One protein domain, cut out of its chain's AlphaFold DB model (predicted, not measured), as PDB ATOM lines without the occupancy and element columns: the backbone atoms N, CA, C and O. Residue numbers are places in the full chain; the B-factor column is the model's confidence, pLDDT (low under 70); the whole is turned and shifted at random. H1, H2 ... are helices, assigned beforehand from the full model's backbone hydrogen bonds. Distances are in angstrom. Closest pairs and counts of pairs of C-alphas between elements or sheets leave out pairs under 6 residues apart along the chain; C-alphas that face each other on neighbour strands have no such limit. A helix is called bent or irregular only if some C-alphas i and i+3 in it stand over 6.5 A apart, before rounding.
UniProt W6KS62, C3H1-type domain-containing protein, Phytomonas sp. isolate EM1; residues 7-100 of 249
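This is residues 7 to 100 of the 249 residues of the protein "C3H1-type domain-containing protein" of Phytomonas sp. isolate EM1 (UniProt W6KS62). This domain has little regular structure: a body of winding loops holds the short helices H2, H3 and H4 apart from one another, and the longer H1 runs into it, with residues 7 to 12 sticking out. The printed part has 94 residues with four named helices, H1 to H4 in order, and no named strand; the class is all helix, with 34 residues in named elements. It is compact, with a radius of gyration of the C-alphas of 13.9 A, and spans 46 by 30 by 17 A.

H1, residues 7 to 21, begins at C-alpha 7 (125.250, 104.378, 165.692) and is 22.9 A long; it is only just irregular, C-alphas 18 and 21 being 6.8 A apart. H2 is residues 25 to 30 and H3 residues 58 to 61. H4, residues 77 to 85, 12.1 A, ends at C-alpha 85 (133.107, 148.240, 153.817).

H1 and H3 are close but not clearly touching; their closest C-alphas, of Gly 21 and Phe 60, are 6.4 A apart. The other helix pairs are apart. Residues 50 to 51 pair antiparallel with 90 to 91. Every O i to N i+4 pair is within hydrogen-bond range in H2 and H4, 8 of 11 in H1; H3 is too short for one.

The farthest C-alphas, of Glu 7 and Gly 87, are 47.5 A apart. The printed part has no cut. The links H2 to H3 and H3 to H4 are long. Residues 10 to 20 have pLDDT under 70.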
ATOM      1  N   GLU A   7     124.898 103.223 164.861       72.19
ATOM      2  CA  GLU A   7     125.250 104.378 165.692       72.19
ATOM      3  C   GLU A   7     126.711 104.786 165.511       72.19
ATOM      4  O   GLU A   7     126.995 105.974 165.388       72.19
ATOM      5  N   GLN A   8     127.635 103.826 165.417       72.19
ATOM      6  CA  GLN A   8     129.054 104.112 165.183       72.19
ATOM      7  C   GLN A   8     129.289 104.712 163.792       72.19
ATOM      8  O   GLN A   8     130.074 105.648 163.651       72.19
ATOM      9  N   CYS A   9     128.569 104.235 162.771       70.62
ATOM     10  CA  CYS A   9     128.593 104.837 161.437       70.62
ATOM     11  C   CYS A   9     128.043 106.275 161.471       70.62
ATOM     12  O   CYS A   9     128.671 107.192 160.947       70.62
ATOM     13  N   GLY A  10     126.918 106.498 162.162       63.62
ATOM     14  CA  GLY A  10     126.335 107.830 162.345       63.62
ATOM     15  C   GLY A  10     127.260 108.801 163.087       63.62
ATOM     16  O   GLY A  10     127.418 109.943 162.659       63.62
ATOM     17  N   GLN A  11     127.923 108.344 164.151       65.06
ATOM     18  CA  GLN A  11     128.908 109.125 164.902       65.06
ATOM     19  C   GLN A  11     130.129 109.462 164.047       65.06
ATOM     20  O   GLN A  11     130.494 110.634 163.962       65.06
ATOM     21  N   GLN A  12     130.700 108.485 163.340       66.19
ATOM     22  CA  GLN A  12     131.842 108.707 162.455       66.19
ATOM     23  C   GLN A  12     131.500 109.684 161.323       66.19
ATOM     24  O   GLN A  12     132.277 110.595 161.043       66.19
ATOM     25  N   VAL A  13     130.320 109.551 160.709       63.78
ATOM     26  CA  VAL A  13     129.833 110.508 159.711       63.78
ATOM     27  C   VAL A  13     129.670 111.887 160.348       63.78
ATOM     28  O   VAL A  13     130.224 112.848 159.828       63.78
ATOM     29  N   SER A  14     129.012 112.010 161.505       58.66
ATOM     30  CA  SER A  14     128.853 113.299 162.201       58.66
ATOM     31  C   SER A  14     130.192 113.974 162.530       58.66
ATOM     32  O   SER A  14     130.328 115.192 162.410       58.66
ATOM     33  N   GLU A  15     131.210 113.184 162.869       64.69
ATOM     34  CA  GLU A  15     132.546 113.660 163.202       64.69
ATOM     35  C   GLU A  15     133.334 114.065 161.953       64.69
ATOM     36  O   GLU A  15     134.000 115.102 161.939       64.69
ATOM     37  N   MET A  16     133.190 113.331 160.847       58.59
ATOM     38  CA  MET A  16     133.721 113.758 159.549       58.59
ATOM     39  C   MET A  16     133.045 115.035 159.036       58.59
ATOM     40  O   MET A  16     133.717 115.888 158.461       58.59
ATOM     41  N   LEU A  17     131.745 115.203 159.279       59.41
ATOM     42  CA  LEU A  17     130.969 116.380 158.879       59.41
ATOM     43  C   LEU A  17     131.284 117.620 159.738       59.41
ATOM     44  O   LEU A  17     131.271 118.732 159.215       59.41
ATOM     45  N   ARG A  18     131.655 117.441 161.016       59.44
ATOM     46  CA  ARG A  18     132.130 118.520 161.910       59.44
ATOM     47  C   ARG A  18     133.404 119.209 161.414       59.44
ATOM     48  O   ARG A  18     133.641 120.372 161.721       59.44
ATOM     49  N   ASN A  19     134.227 118.503 160.643       63.44
ATOM     50  CA  ASN A  19     135.551 118.967 160.226       63.44
ATOM     51  C   ASN A  19     135.549 119.812 158.945       63.44
ATOM     52  O   ASN A  19     136.566 120.422 158.609       63.44
ATOM     53  N   LYS A  20     134.406 119.943 158.265       66.38
ATOM     54  CA  LYS A  20     134.283 120.794 157.077       66.38
ATOM     55  C   LYS A  20     134.235 122.297 157.392       66.38
ATOM     56  O   LYS A  20     134.084 123.110 156.497       66.38
ATOM     57  N   GLY A  21     134.444 122.703 158.643       77.12
ATOM     58  CA  GLY A  21     134.814 124.082 158.981       77.12
ATOM     59  C   GLY A  21     136.316 124.383 158.847       77.12
ATOM     60  O   GLY A  21     136.718 125.540 158.937       77.12
ATOM     61  N   ILE A  22     137.145 123.353 158.645       86.38
ATOM     62  CA  ILE A  22     138.602 123.408 158.777       86.38
ATOM     63  C   ILE A  22     139.261 123.040 157.438       86.38
ATOM     64  O   ILE A  22     138.833 122.111 156.749       86.38
ATOM     65  N   ILE A  23     140.314 123.763 157.058       89.44
ATOM     66  CA  ILE A  23     141.078 123.548 155.824       89.44
ATOM     67  C   ILE A  23     142.012 122.343 155.986       89.44
ATOM     68  O   ILE A  23     142.733 122.209 156.973       89.44
ATOM     69  N   CYS A  24     142.052 121.467 154.985       89.19
ATOM     70  CA  CYS A  24     142.960 120.327 154.949       89.19
ATOM     71  C   CYS A  24     144.418 120.792 154.848       89.19
ATOM     72  O   CYS A  24     144.830 121.300 153.807       89.19
ATOM     73  N   LYS A  25     145.231 120.528 155.876       88.00
ATOM     74  CA  LYS A  25     146.658 120.894 155.893       88.00
ATOM     75  C   LYS A  25     147.466 120.304 154.733       88.00
ATOM     76  O   LYS A  25     148.294 120.999 154.156       88.00
ATOM     77  N   ASN A  26     147.223 119.039 154.372       88.19
ATOM     78  CA  ASN A  26     147.943 118.396 153.268       88.19
ATOM     79  C   ASN A  26     147.643 119.100 151.944       88.19
ATOM     80  O   ASN A  26     148.564 119.576 151.295       88.19
ATOM     81  N   PHE A  27     146.359 119.245 151.599       90.56
ATOM     82  CA  PHE A  27     145.955 119.929 150.371       90.56
ATOM     83  C   PHE A  27     146.436 121.382 150.336       90.56
ATOM     84  O   PHE A  27     146.866 121.866 149.297       90.56
ATOM     85  N   PHE A  28     146.390 122.066 151.476       90.81
ATOM     86  CA  PHE A  28     146.842 123.443 151.601       90.81
ATOM     87  C   PHE A  28     148.338 123.598 151.290       90.81
ATOM     88  O   PHE A  28     148.715 124.464 150.506       90.81
ATOM     89  N   ASN A  29     149.182 122.725 151.849       88.81
ATOM     90  CA  ASN A  29     150.636 122.809 151.698       88.81
ATOM     91  C   ASN A  29     151.139 122.269 150.354       88.81
ATOM     92  O   ASN A  29     152.031 122.859 149.752       88.81
ATOM     93  N   THR A  30     150.617 121.126 149.899       87.81
ATOM     94  CA  THR A  30     151.138 120.422 148.713       87.81
ATOM     95  C   THR A  30     150.273 120.618 147.471       87.81
ATOM     96  O   THR A  30     150.686 120.248 146.375       87.81
ATOM     97  N   GLY A  31     149.057 121.150 147.619       88.62
ATOM     98  CA  GLY A  31     148.059 121.202 146.549       88.62
ATOM     99  C   GLY A  31     147.396 119.854 146.244       88.62
ATOM    100  O   GLY A  31     146.602 119.778 145.309       88.62
ATOM    101  N   SER A  32     147.704 118.789 146.996       88.44
ATOM    102  CA  SER A  32     147.166 117.445 146.768       88.44
ATOM    103  C   SER A  32     146.865 116.719 148.079       88.44
ATOM    104  O   SER A  32     147.626 116.776 149.044       88.44
ATOM    105  N   CYS A  33     145.733 116.016 148.129       86.50
ATOM    106  CA  CYS A  33     145.324 115.234 149.291       86.50
ATOM    107  C   CYS A  33     145.054 113.786 148.878       86.50
ATOM    108  O   CYS A  33     144.210 113.565 148.010       86.50
ATOM    109  N   PRO A  34     145.666 112.786 149.543       83.19
ATOM    110  CA  PRO A  34     145.464 111.377 149.199       83.19
ATOM    111  C   PRO A  34     144.018 110.914 149.417       83.19
ATOM    112  O   PRO A  34     143.584 109.941 148.813       83.19
ATOM    113  N   ARG A  35     143.253 111.611 150.272       81.62
ATOM    114  CA  ARG A  35     141.834 111.307 150.519       81.62
ATOM    115  C   ARG A  35     140.895 111.941 149.494       81.62
ATOM    116  O   ARG A  35     139.747 111.522 149.421       81.62
ATOM    117  N   ASN A  36     141.364 112.930 148.730       80.62
ATOM    118  CA  ASN A  36     140.614 113.669 147.714       80.62
ATOM    119  C   ASN A  36     139.147 113.966 148.124       80.62
ATOM    120  O   ASN A  36     138.921 114.743 149.047       80.62
ATOM    121  N   THR A  37     138.154 113.319 147.513       77.50
ATOM    122  CA  THR A  37     136.715 113.503 147.798       77.50
ATOM    123  C   THR A  37     136.253 112.956 149.153       77.50
ATOM    124  O   THR A  37     135.249 113.420 149.683       77.50
ATOM    125  N   ASN A  38     136.986 112.012 149.743       79.06
ATOM    126  CA  ASN A  38     136.700 111.436 151.062       79.06
ATOM    127  C   ASN A  38     137.422 112.182 152.201       79.06
ATOM    128  O   ASN A  38     137.535 111.675 153.319       79.06
ATOM    129  N   CYS A  39     137.985 113.364 151.934       82.25
ATOM    130  CA  CYS A  39     138.637 114.150 152.972       82.25
ATOM    131  C   CYS A  39     137.588 114.778 153.914       82.25
ATOM    132  O   CYS A  39     136.658 115.425 153.436       82.25
ATOM    133  N   PRO A  40     137.735 114.643 155.250       79.56
ATOM    134  CA  PRO A  40     136.837 115.296 156.211       79.56
ATOM    135  C   PRO A  40     137.027 116.820 156.286       79.56
ATOM    136  O   PRO A  40     136.216 117.511 156.887       79.56
ATOM    137  N   TYR A  41     138.106 117.341 155.701       85.62
ATOM    138  CA  TYR A  41     138.477 118.753 155.730       85.62
ATOM    139  C   TYR A  41     138.236 119.407 154.371       85.62
ATOM    140  O   TYR A  41     138.315 118.742 153.337       85.62
ATOM    141  N   ILE A  42     138.034 120.723 154.356       88.44
ATOM    142  CA  ILE A  42     137.855 121.470 153.109       88.44
ATOM    143  C   ILE A  42     139.178 121.568 152.346       88.44
ATOM    144  O   ILE A  42     140.226 121.909 152.895       88.44
ATOM    145  N   HIS A  43     139.117 121.328 151.040       89.69
ATOM    146  CA  HIS A  43     140.215 121.582 150.116       89.69
ATOM    147  C   HIS A  43     140.146 123.013 149.575       89.69
ATOM    148  O   HIS A  43     139.322 123.326 148.718       89.69
ATOM    149  N   ILE A  44     141.026 123.874 150.091       89.94
ATOM    150  CA  ILE A  44     141.274 125.230 149.587       89.94
ATOM    151  C   ILE A  44     142.724 125.276 149.135       89.94
ATOM    152  O   ILE A  44     143.614 124.885 149.895       89.94
ATOM    153  N   LYS A  45     142.972 125.715 147.902       90.50
ATOM    154  CA  LYS A  45     144.344 125.869 147.410       90.50
ATOM    155  C   LYS A  45     144.985 127.059 148.124       90.50
ATOM    156  O   LYS A  45     144.335 128.088 148.238       90.50
ATOM    157  N   ASN A  46     146.238 126.954 148.566       89.12
ATOM    158  CA  ASN A  46     146.962 128.115 149.093       89.12
ATOM    159  C   ASN A  46     146.998 129.237 148.036       89.12
ATOM    160  O   ASN A  46     147.258 128.969 146.859       89.12
ATOM    161  N   GLY A  47     146.682 130.471 148.422       89.19
ATOM    162  CA  GLY A  47     146.501 131.573 147.467       89.19
ATOM    163  C   GLY A  47     145.120 131.653 146.784       89.19
ATOM    164  O   GLY A  47     144.911 132.533 145.949       89.19
ATOM    165  N   GLU A  48     144.170 130.749 147.062       92.06
ATOM    166  CA  GLU A  48     142.840 130.777 146.432       92.06
ATOM    167  C   GLU A  48     142.034 132.019 146.836       92.06
ATOM    168  O   GLU A  48     141.601 132.146 147.978       92.06
ATOM    169  N   ALA A  49     141.765 132.896 145.868       93.94
ATOM    170  CA  ALA A  49     140.860 134.028 146.025       93.94
ATOM    171  C   ALA A  49     139.467 133.699 145.466       93.94
ATOM    172  O   ALA A  49     139.333 133.077 144.409       93.94
ATOM    173  N   ARG A  50     138.419 134.140 146.164       93.50
ATOM    174  CA  ARG A  50     137.010 133.973 145.779       93.50
ATOM    175  C   ARG A  50     136.303 135.329 145.748       93.50
ATOM    176  O   ARG A  50     136.726 136.224 146.478       93.50
ATOM    177  N   PRO A  51     135.234 135.498 144.949       95.69
ATOM    178  CA  PRO A  51     134.440 136.722 144.983       95.69
ATOM    179  C   PRO A  51     133.820 136.916 146.367       95.69
ATOM    180  O   PRO A  51     133.329 135.954 146.962       95.69
ATOM    181  N   THR A  52     133.838 138.148 146.871       95.75
ATOM    182  CA  THR A  52     133.238 138.496 148.163       95.75
ATOM    183  C   THR A  52     131.727 138.256 148.107       95.75
ATOM    184  O   THR A  52     131.027 138.919 147.338       95.75
ATOM    185  N   PRO A  53     131.190 137.310 148.893       95.12
ATOM    186  CA  PRO A  53     129.766 137.003 148.885       95.12
ATOM    187  C   PRO A  53     128.969 138.076 149.640       95.12
ATOM    188  O   PRO A  53     129.507 138.842 150.432       95.12
ATOM    189  N   TRP A  54     127.654 138.115 149.434       95.00
ATOM    190  CA  TRP A  54     126.793 139.115 150.080       95.00
ATOM    191  C   TRP A  54     126.395 138.774 151.517       95.00
ATOM    192  O   TRP A  54     126.102 139.680 152.297       95.00
ATOM    193  N   ILE A  55     126.378 137.484 151.872       96.00
ATOM    194  CA  ILE A  55     125.898 136.995 153.170       96.00
ATOM    195  C   ILE A  55     126.820 135.924 153.764       96.00
ATOM    196  O   ILE A  55     127.470 135.161 153.036       96.00
ATOM    197  N   ALA A  56     126.846 135.854 155.098       95.69
ATOM    198  CA  ALA A  56     127.540 134.802 155.825       95.69
ATOM    199  C   ALA A  56     126.819 133.456 155.742       95.69
ATOM    200  O   ALA A  56     125.593 133.364 155.677       95.69
ATOM    201  N   CYS A  57     127.602 132.378 155.733       94.69
ATOM    202  CA  CYS A  57     127.079 131.026 155.705       94.69
ATOM    203  C   CYS A  57     126.579 130.627 157.096       94.69
ATOM    204  O   CYS A  57     127.365 130.284 157.979       94.69
ATOM    205  N   MET A  58     125.259 130.590 157.274       92.56
ATOM    206  CA  MET A  58     124.643 130.153 158.530       92.56
ATOM    207  C   MET A  58     125.054 128.720 158.915       92.56
ATOM    208  O   MET A  58     125.372 128.449 160.068       92.56
ATOM    209  N   PHE A  59     125.126 127.807 157.941       90.06
ATOM    210  CA  PHE A  59     125.543 126.423 158.184       90.06
ATOM    211  C   PHE A  59     126.999 126.318 158.655       90.06
ATOM    212  O   PHE A  59     127.315 125.446 159.458       90.06
ATOM    213  N   PHE A  60     127.885 127.197 158.180       90.12
ATOM    214  CA  PHE A  60     129.281 127.219 158.622       90.12
ATOM    215  C   PHE A  60     129.373 127.719 160.059       90.12
ATOM    216  O   PHE A  60     130.035 127.096 160.880       90.12
ATOM    217  N   ASN A  61     128.634 128.785 160.375       87.75
ATOM    218  CA  ASN A  61     128.588 129.348 161.721       87.75
ATOM    219  C   ASN A  61     128.054 128.343 162.762       87.75
ATOM    220  O   ASN A  61     128.444 128.385 163.922       87.75
ATOM    221  N   ASN A  62     127.216 127.400 162.320       85.81
ATOM    222  CA  ASN A  62     126.684 126.309 163.138       85.81
ATOM    223  C   ASN A  62     127.551 125.030 163.109       85.81
ATOM    224  O   ASN A  62     127.179 124.032 163.722       85.81
ATOM    225  N   GLY A  63     128.672 125.017 162.378       83.31
ATOM    226  CA  GLY A  63     129.576 123.864 162.288       83.31
ATOM    227  C   GLY A  63     129.045 122.680 161.467       83.31
ATOM    228  O   GLY A  63     129.504 121.557 161.654       83.31
ATOM    229  N   VAL A  64     128.076 122.911 160.574       81.88
ATOM    230  CA  VAL A  64     127.411 121.867 159.766       81.88
ATOM    231  C   VAL A  64     127.541 122.082 158.253       81.88
ATOM    232  O   VAL A  64     126.955 121.337 157.472       81.88
ATOM    233  N   CYS A  65     128.264 123.110 157.793       86.50
ATOM    234  CA  CYS A  65     128.475 123.329 156.359       86.50
ATOM    235  C   CYS A  65     129.388 122.254 155.773       86.50
ATOM    236  O   CYS A  65     130.496 122.050 156.257       86.50
ATOM    237  N   LEU A  66     128.939 121.616 154.686       82.56
ATOM    238  CA  LEU A  66     129.637 120.481 154.075       82.56
ATOM    239  C   LEU A  66     130.247 120.781 152.699       82.56
ATOM    240  O   LEU A  66     130.761 119.884 152.022       82.56
ATOM    241  N   ARG A  67     130.141 122.031 152.243       85.69
ATOM    242  CA  ARG A  67     130.528 122.432 150.888       85.69
ATOM    243  C   ARG A  67     131.973 122.907 150.869       85.69
ATOM    244  O   ARG A  67     132.299 123.892 151.525       85.69
ATOM    245  N   ASP A  68     132.798 122.286 150.032       82.06
ATOM    246  CA  ASP A  68     134.206 122.682 149.894       82.06
ATOM    247  C   ASP A  68     134.350 124.053 149.188       82.06
ATOM    248  O   ASP A  68     135.191 124.889 149.532       82.06
ATOM    249  N   ARG A  69     133.450 124.331 148.234       87.56
ATOM    250  CA  ARG A  69     133.295 125.626 147.548       87.56
ATOM    251  C   ARG A  69     131.925 126.237 147.831       87.56
ATOM    252  O   ARG A  69     131.063 126.305 146.959       87.56
ATOM    253  N   CYS A  70     131.692 126.631 149.079       90.62
ATOM    254  CA  CYS A  70     130.462 127.324 149.453       90.62
ATOM    255  C   CYS A  70     130.379 128.712 148.788       90.62
ATOM    256  O   CYS A  70     131.373 129.432 148.736       90.62
ATOM    257  N   ALA A  71     129.187 129.087 148.313       92.56
ATOM    258  CA  ALA A  71     128.905 130.403 147.728       92.56
ATOM    259  C   ALA A  71     128.714 131.518 148.779       92.56
ATOM    260  O   ALA A  71     128.513 132.676 148.428       92.56
ATOM    261  N   TYR A  72     128.737 131.162 150.063       95.31
ATOM    262  CA  TYR A  72     128.509 132.063 151.189       95.31
ATOM    263  C   TYR A  72     129.791 132.242 152.003       95.31
ATOM    264  O   TYR A  72     130.669 131.375 151.984       95.31
ATOM    265  N   PHE A  73     129.889 133.341 152.753       95.81
ATOM    266  CA  PHE A  73     131.105 133.653 153.506       95.81
ATOM    267  C   PHE A  73     131.317 132.674 154.663       95.81
ATOM    268  O   PHE A  73     130.410 132.444 155.464       95.81
ATOM    269  N   HIS A  74     132.522 132.116 154.765       92.94
ATOM    270  CA  HIS A  74     132.952 131.270 155.879       92.94
ATOM    271  C   HIS A  74     133.779 132.104 156.861       92.94
ATOM    272  O   HIS A  74     135.003 132.140 156.799       92.94
ATOM    273  N   GLY A  75     133.071 132.810 157.732       91.81
ATOM    274  CA  GLY A  75     133.587 133.680 158.783       91.81
ATOM    275  C   GLY A  75     132.405 134.371 159.467       91.81
ATOM    276  O   GLY A  75     131.248 134.086 159.147       91.81
ATOM    277  N   SER A  76     132.662 135.279 160.404       93.62
ATOM    278  CA  SER A  76     131.592 136.002 161.094       93.62
ATOM    279  C   SER A  76     130.961 137.082 160.210       93.62
ATOM    280  O   SER A  76     131.606 137.644 159.322       93.62
ATOM    281  N   GLN A  77     129.701 137.430 160.484       95.06
ATOM    282  CA  GLN A  77     129.018 138.509 159.760       95.06
ATOM    283  C   GLN A  77     129.778 139.840 159.886       95.06
ATOM    284  O   GLN A  77     129.973 140.534 158.896       95.06
ATOM    285  N   SER A  78     130.330 140.142 161.065       94.94
ATOM    286  CA  SER A  78     131.136 141.350 161.277       94.94
ATOM    287  C   SER A  78     132.428 141.368 160.448       94.94
ATOM    288  O   SER A  78     132.881 142.434 160.035       94.94
ATOM    289  N   GLN A  79     133.049 140.209 160.195       96.00
ATOM    290  CA  GLN A  79     134.195 140.114 159.282       96.00
ATOM    291  C   GLN A  79     133.775 140.404 157.839       96.00
ATOM    292  O   GLN A  79     134.468 141.157 157.156       96.00
ATOM    293  N   LEU A  80     132.629 139.872 157.407       96.69
ATOM    294  CA  LEU A  80     132.082 140.128 156.076       96.69
ATOM    295  C   LEU A  80     131.714 141.602 155.868       96.69
ATOM    296  O   LEU A  80     131.979 142.169 154.810       96.69
ATOM    297  N   ASP A  81     131.119 142.235 156.875       96.88
ATOM    298  CA  ASP A  81     130.739 143.647 156.807       96.88
ATOM    299  C   ASP A  81     131.971 144.542 156.680       96.88
ATOM    300  O   ASP A  81     131.982 145.441 155.842       96.88
ATOM    301  N   ARG A  82     133.047 144.249 157.424       96.69
ATOM    302  CA  ARG A  82     134.332 144.954 157.279       96.69
ATOM    303  C   ARG A  82     134.953 144.762 155.899       96.69
ATOM    304  O   ARG A  82     135.444 145.724 155.322       96.69
ATOM    305  N   LEU A  83     134.911 143.542 155.371       96.50
ATOM    306  CA  LEU A  83     135.435 143.216 154.046       96.50
ATOM    307  C   LEU A  83     134.660 143.937 152.926       96.50
ATOM    308  O   LEU A  83     135.251 144.416 151.964       96.50
ATOM    309  N   ARG A  84     133.335 144.064 153.051       95.12
ATOM    310  CA  ARG A  84     132.536 144.863 152.107       95.12
ATOM    311  C   ARG A  84     132.757 146.357 152.285       95.12
ATOM    312  O   ARG A  84     132.853 147.067 151.291       95.12
ATOM    313  N   ALA A  85     132.855 146.833 153.525       96.56
ATOM    314  CA  ALA A  85     133.107 148.240 153.817       96.56
ATOM    315  C   ALA A  85     134.472 148.709 153.291       96.56
ATOM    316  O   ALA A  85     134.603 149.867 152.905       96.56
ATOM    317  N   SER A  86     135.470 147.822 153.219       96.56
ATOM    318  CA  SER A  86     136.756 148.124 152.581       96.56
ATOM    319  C   SER A  86     136.705 148.133 151.047       96.56
ATOM    320  O   SER A  86     137.695 148.492 150.415       96.56
ATOM    321  N   GLY A  87     135.581 147.744 150.434       96.00
ATOM    322  CA  GLY A  87     135.428 147.666 148.979       96.00
ATOM    323  C   GLY A  87     136.098 146.446 148.340       96.00
ATOM    324  O   GLY A  87     136.288 146.425 147.123       96.00
ATOM    325  N   ALA A  88     136.466 145.424 149.122       94.75
ATOM    326  CA  ALA A  88     137.121 144.234 148.594       94.75
ATOM    327  C   ALA A  88     136.145 143.384 147.761       94.75
ATOM    328  O   ALA A  88     135.200 142.788 148.285       94.75
ATOM    329  N   SER A  89     136.394 143.287 146.453       94.38
ATOM    330  CA  SER A  89     135.629 142.433 145.531       94.38
ATOM    331  C   SER A  89     136.010 140.954 145.618       94.38
ATOM    332  O   SER A  89     135.224 140.089 145.231       94.38
ATOM    333  N   MET A  90     137.203 140.667 146.138       95.94
ATOM    334  CA  MET A  90     137.750 139.330 146.319       95.94
ATOM    335  C   MET A  90     138.223 139.157 147.758       95.94
ATOM    336  O   MET A  90     138.711 140.102 148.380       95.94
ATOM    337  N   TYR A  91     138.128 137.934 148.262       95.06
ATOM    338  CA  TYR A  91     138.619 137.560 149.579       95.06
ATOM    339  C   TYR A  91     139.341 136.226 149.531       95.06
ATOM    340  O   TYR A  91     139.137 135.406 148.630       95.06
ATOM    341  N   HIS A  92     140.173 136.009 150.536       94.38
ATOM    342  CA  HIS A  92     140.965 134.810 150.667       94.38
ATOM    343  C   HIS A  92     140.404 133.969 151.825       94.38
ATOM    344  O   HIS A  92     140.479 134.388 152.980       94.38
ATOM    345  N   PRO A  93     139.789 132.797 151.570       92.25
ATOM    346  CA  PRO A  93     139.127 132.014 152.618       92.25
ATOM    347  C   PRO A  93     140.047 131.583 153.767       92.25
ATOM    348  O   PRO A  93     139.582 131.330 154.874       92.25
ATOM    349  N   GLN A  94     141.349 131.505 153.504       91.56
ATOM    350  CA  GLN A  94     142.370 131.040 154.444       91.56
ATOM    351  C   GLN A  94     142.602 132.046 155.579       91.56
ATOM    352  O   GLN A  94     143.060 131.659 156.646       91.56
ATOM    353  N   ASP A  95     142.209 133.306 155.379       92.50
ATOM    354  CA  ASP A  95     142.346 134.374 156.372       92.50
ATOM    355  C   ASP A  95     141.221 134.324 157.427       92.50
ATOM    356  O   ASP A  95     141.303 134.962 158.476       92.50
ATOM    357  N   TYR A  96     140.153 133.565 157.152       91.62
ATOM    358  CA  TYR A  96     138.939 133.503 157.978       91.62
ATOM    359  C   TYR A  96     138.617 132.097 158.493       91.62
ATOM    360  O   TYR A  96     137.790 131.945 159.393       91.62
ATOM    361  N   MET A  97     139.267 131.071 157.946       90.00
ATOM    362  CA  MET A  97     139.068 129.673 158.316       90.00
ATOM    363  C   MET A  97     140.334 129.084 158.938       90.00
ATOM    364  O   MET A  97     141.450 129.423 158.560       90.00
ATOM    365  N   GLN A  98     140.162 128.147 159.868       86.69
ATOM    366  CA  GLN A  98     141.287 127.462 160.503       86.69
ATOM    367  C   GLN A  98     141.856 126.390 159.573       86.69
ATOM    368  O   GLN A  98     141.104 125.649 158.940       86.69
ATOM    369  N   VAL A  99     143.181 126.265 159.523       84.94
ATOM    370  CA  VAL A  99     143.856 125.115 158.906       84.94
ATOM    371  C   VAL A  99     143.976 124.010 159.946       84.94
ATOM    372  O   VAL A  99     144.276 124.284 161.103       84.94
ATOM    373  N   ALA A 100     143.730 122.760 159.547       80.00
ATOM    374  CA  ALA A 100     143.789 121.616 160.445       80.00
ATOM    375  C   ALA A 100     145.185 121.505 161.060       80.00
ATOM    376  O   ALA A 100     146.148 121.118 160.389       80.00
TER     377      ALA A 100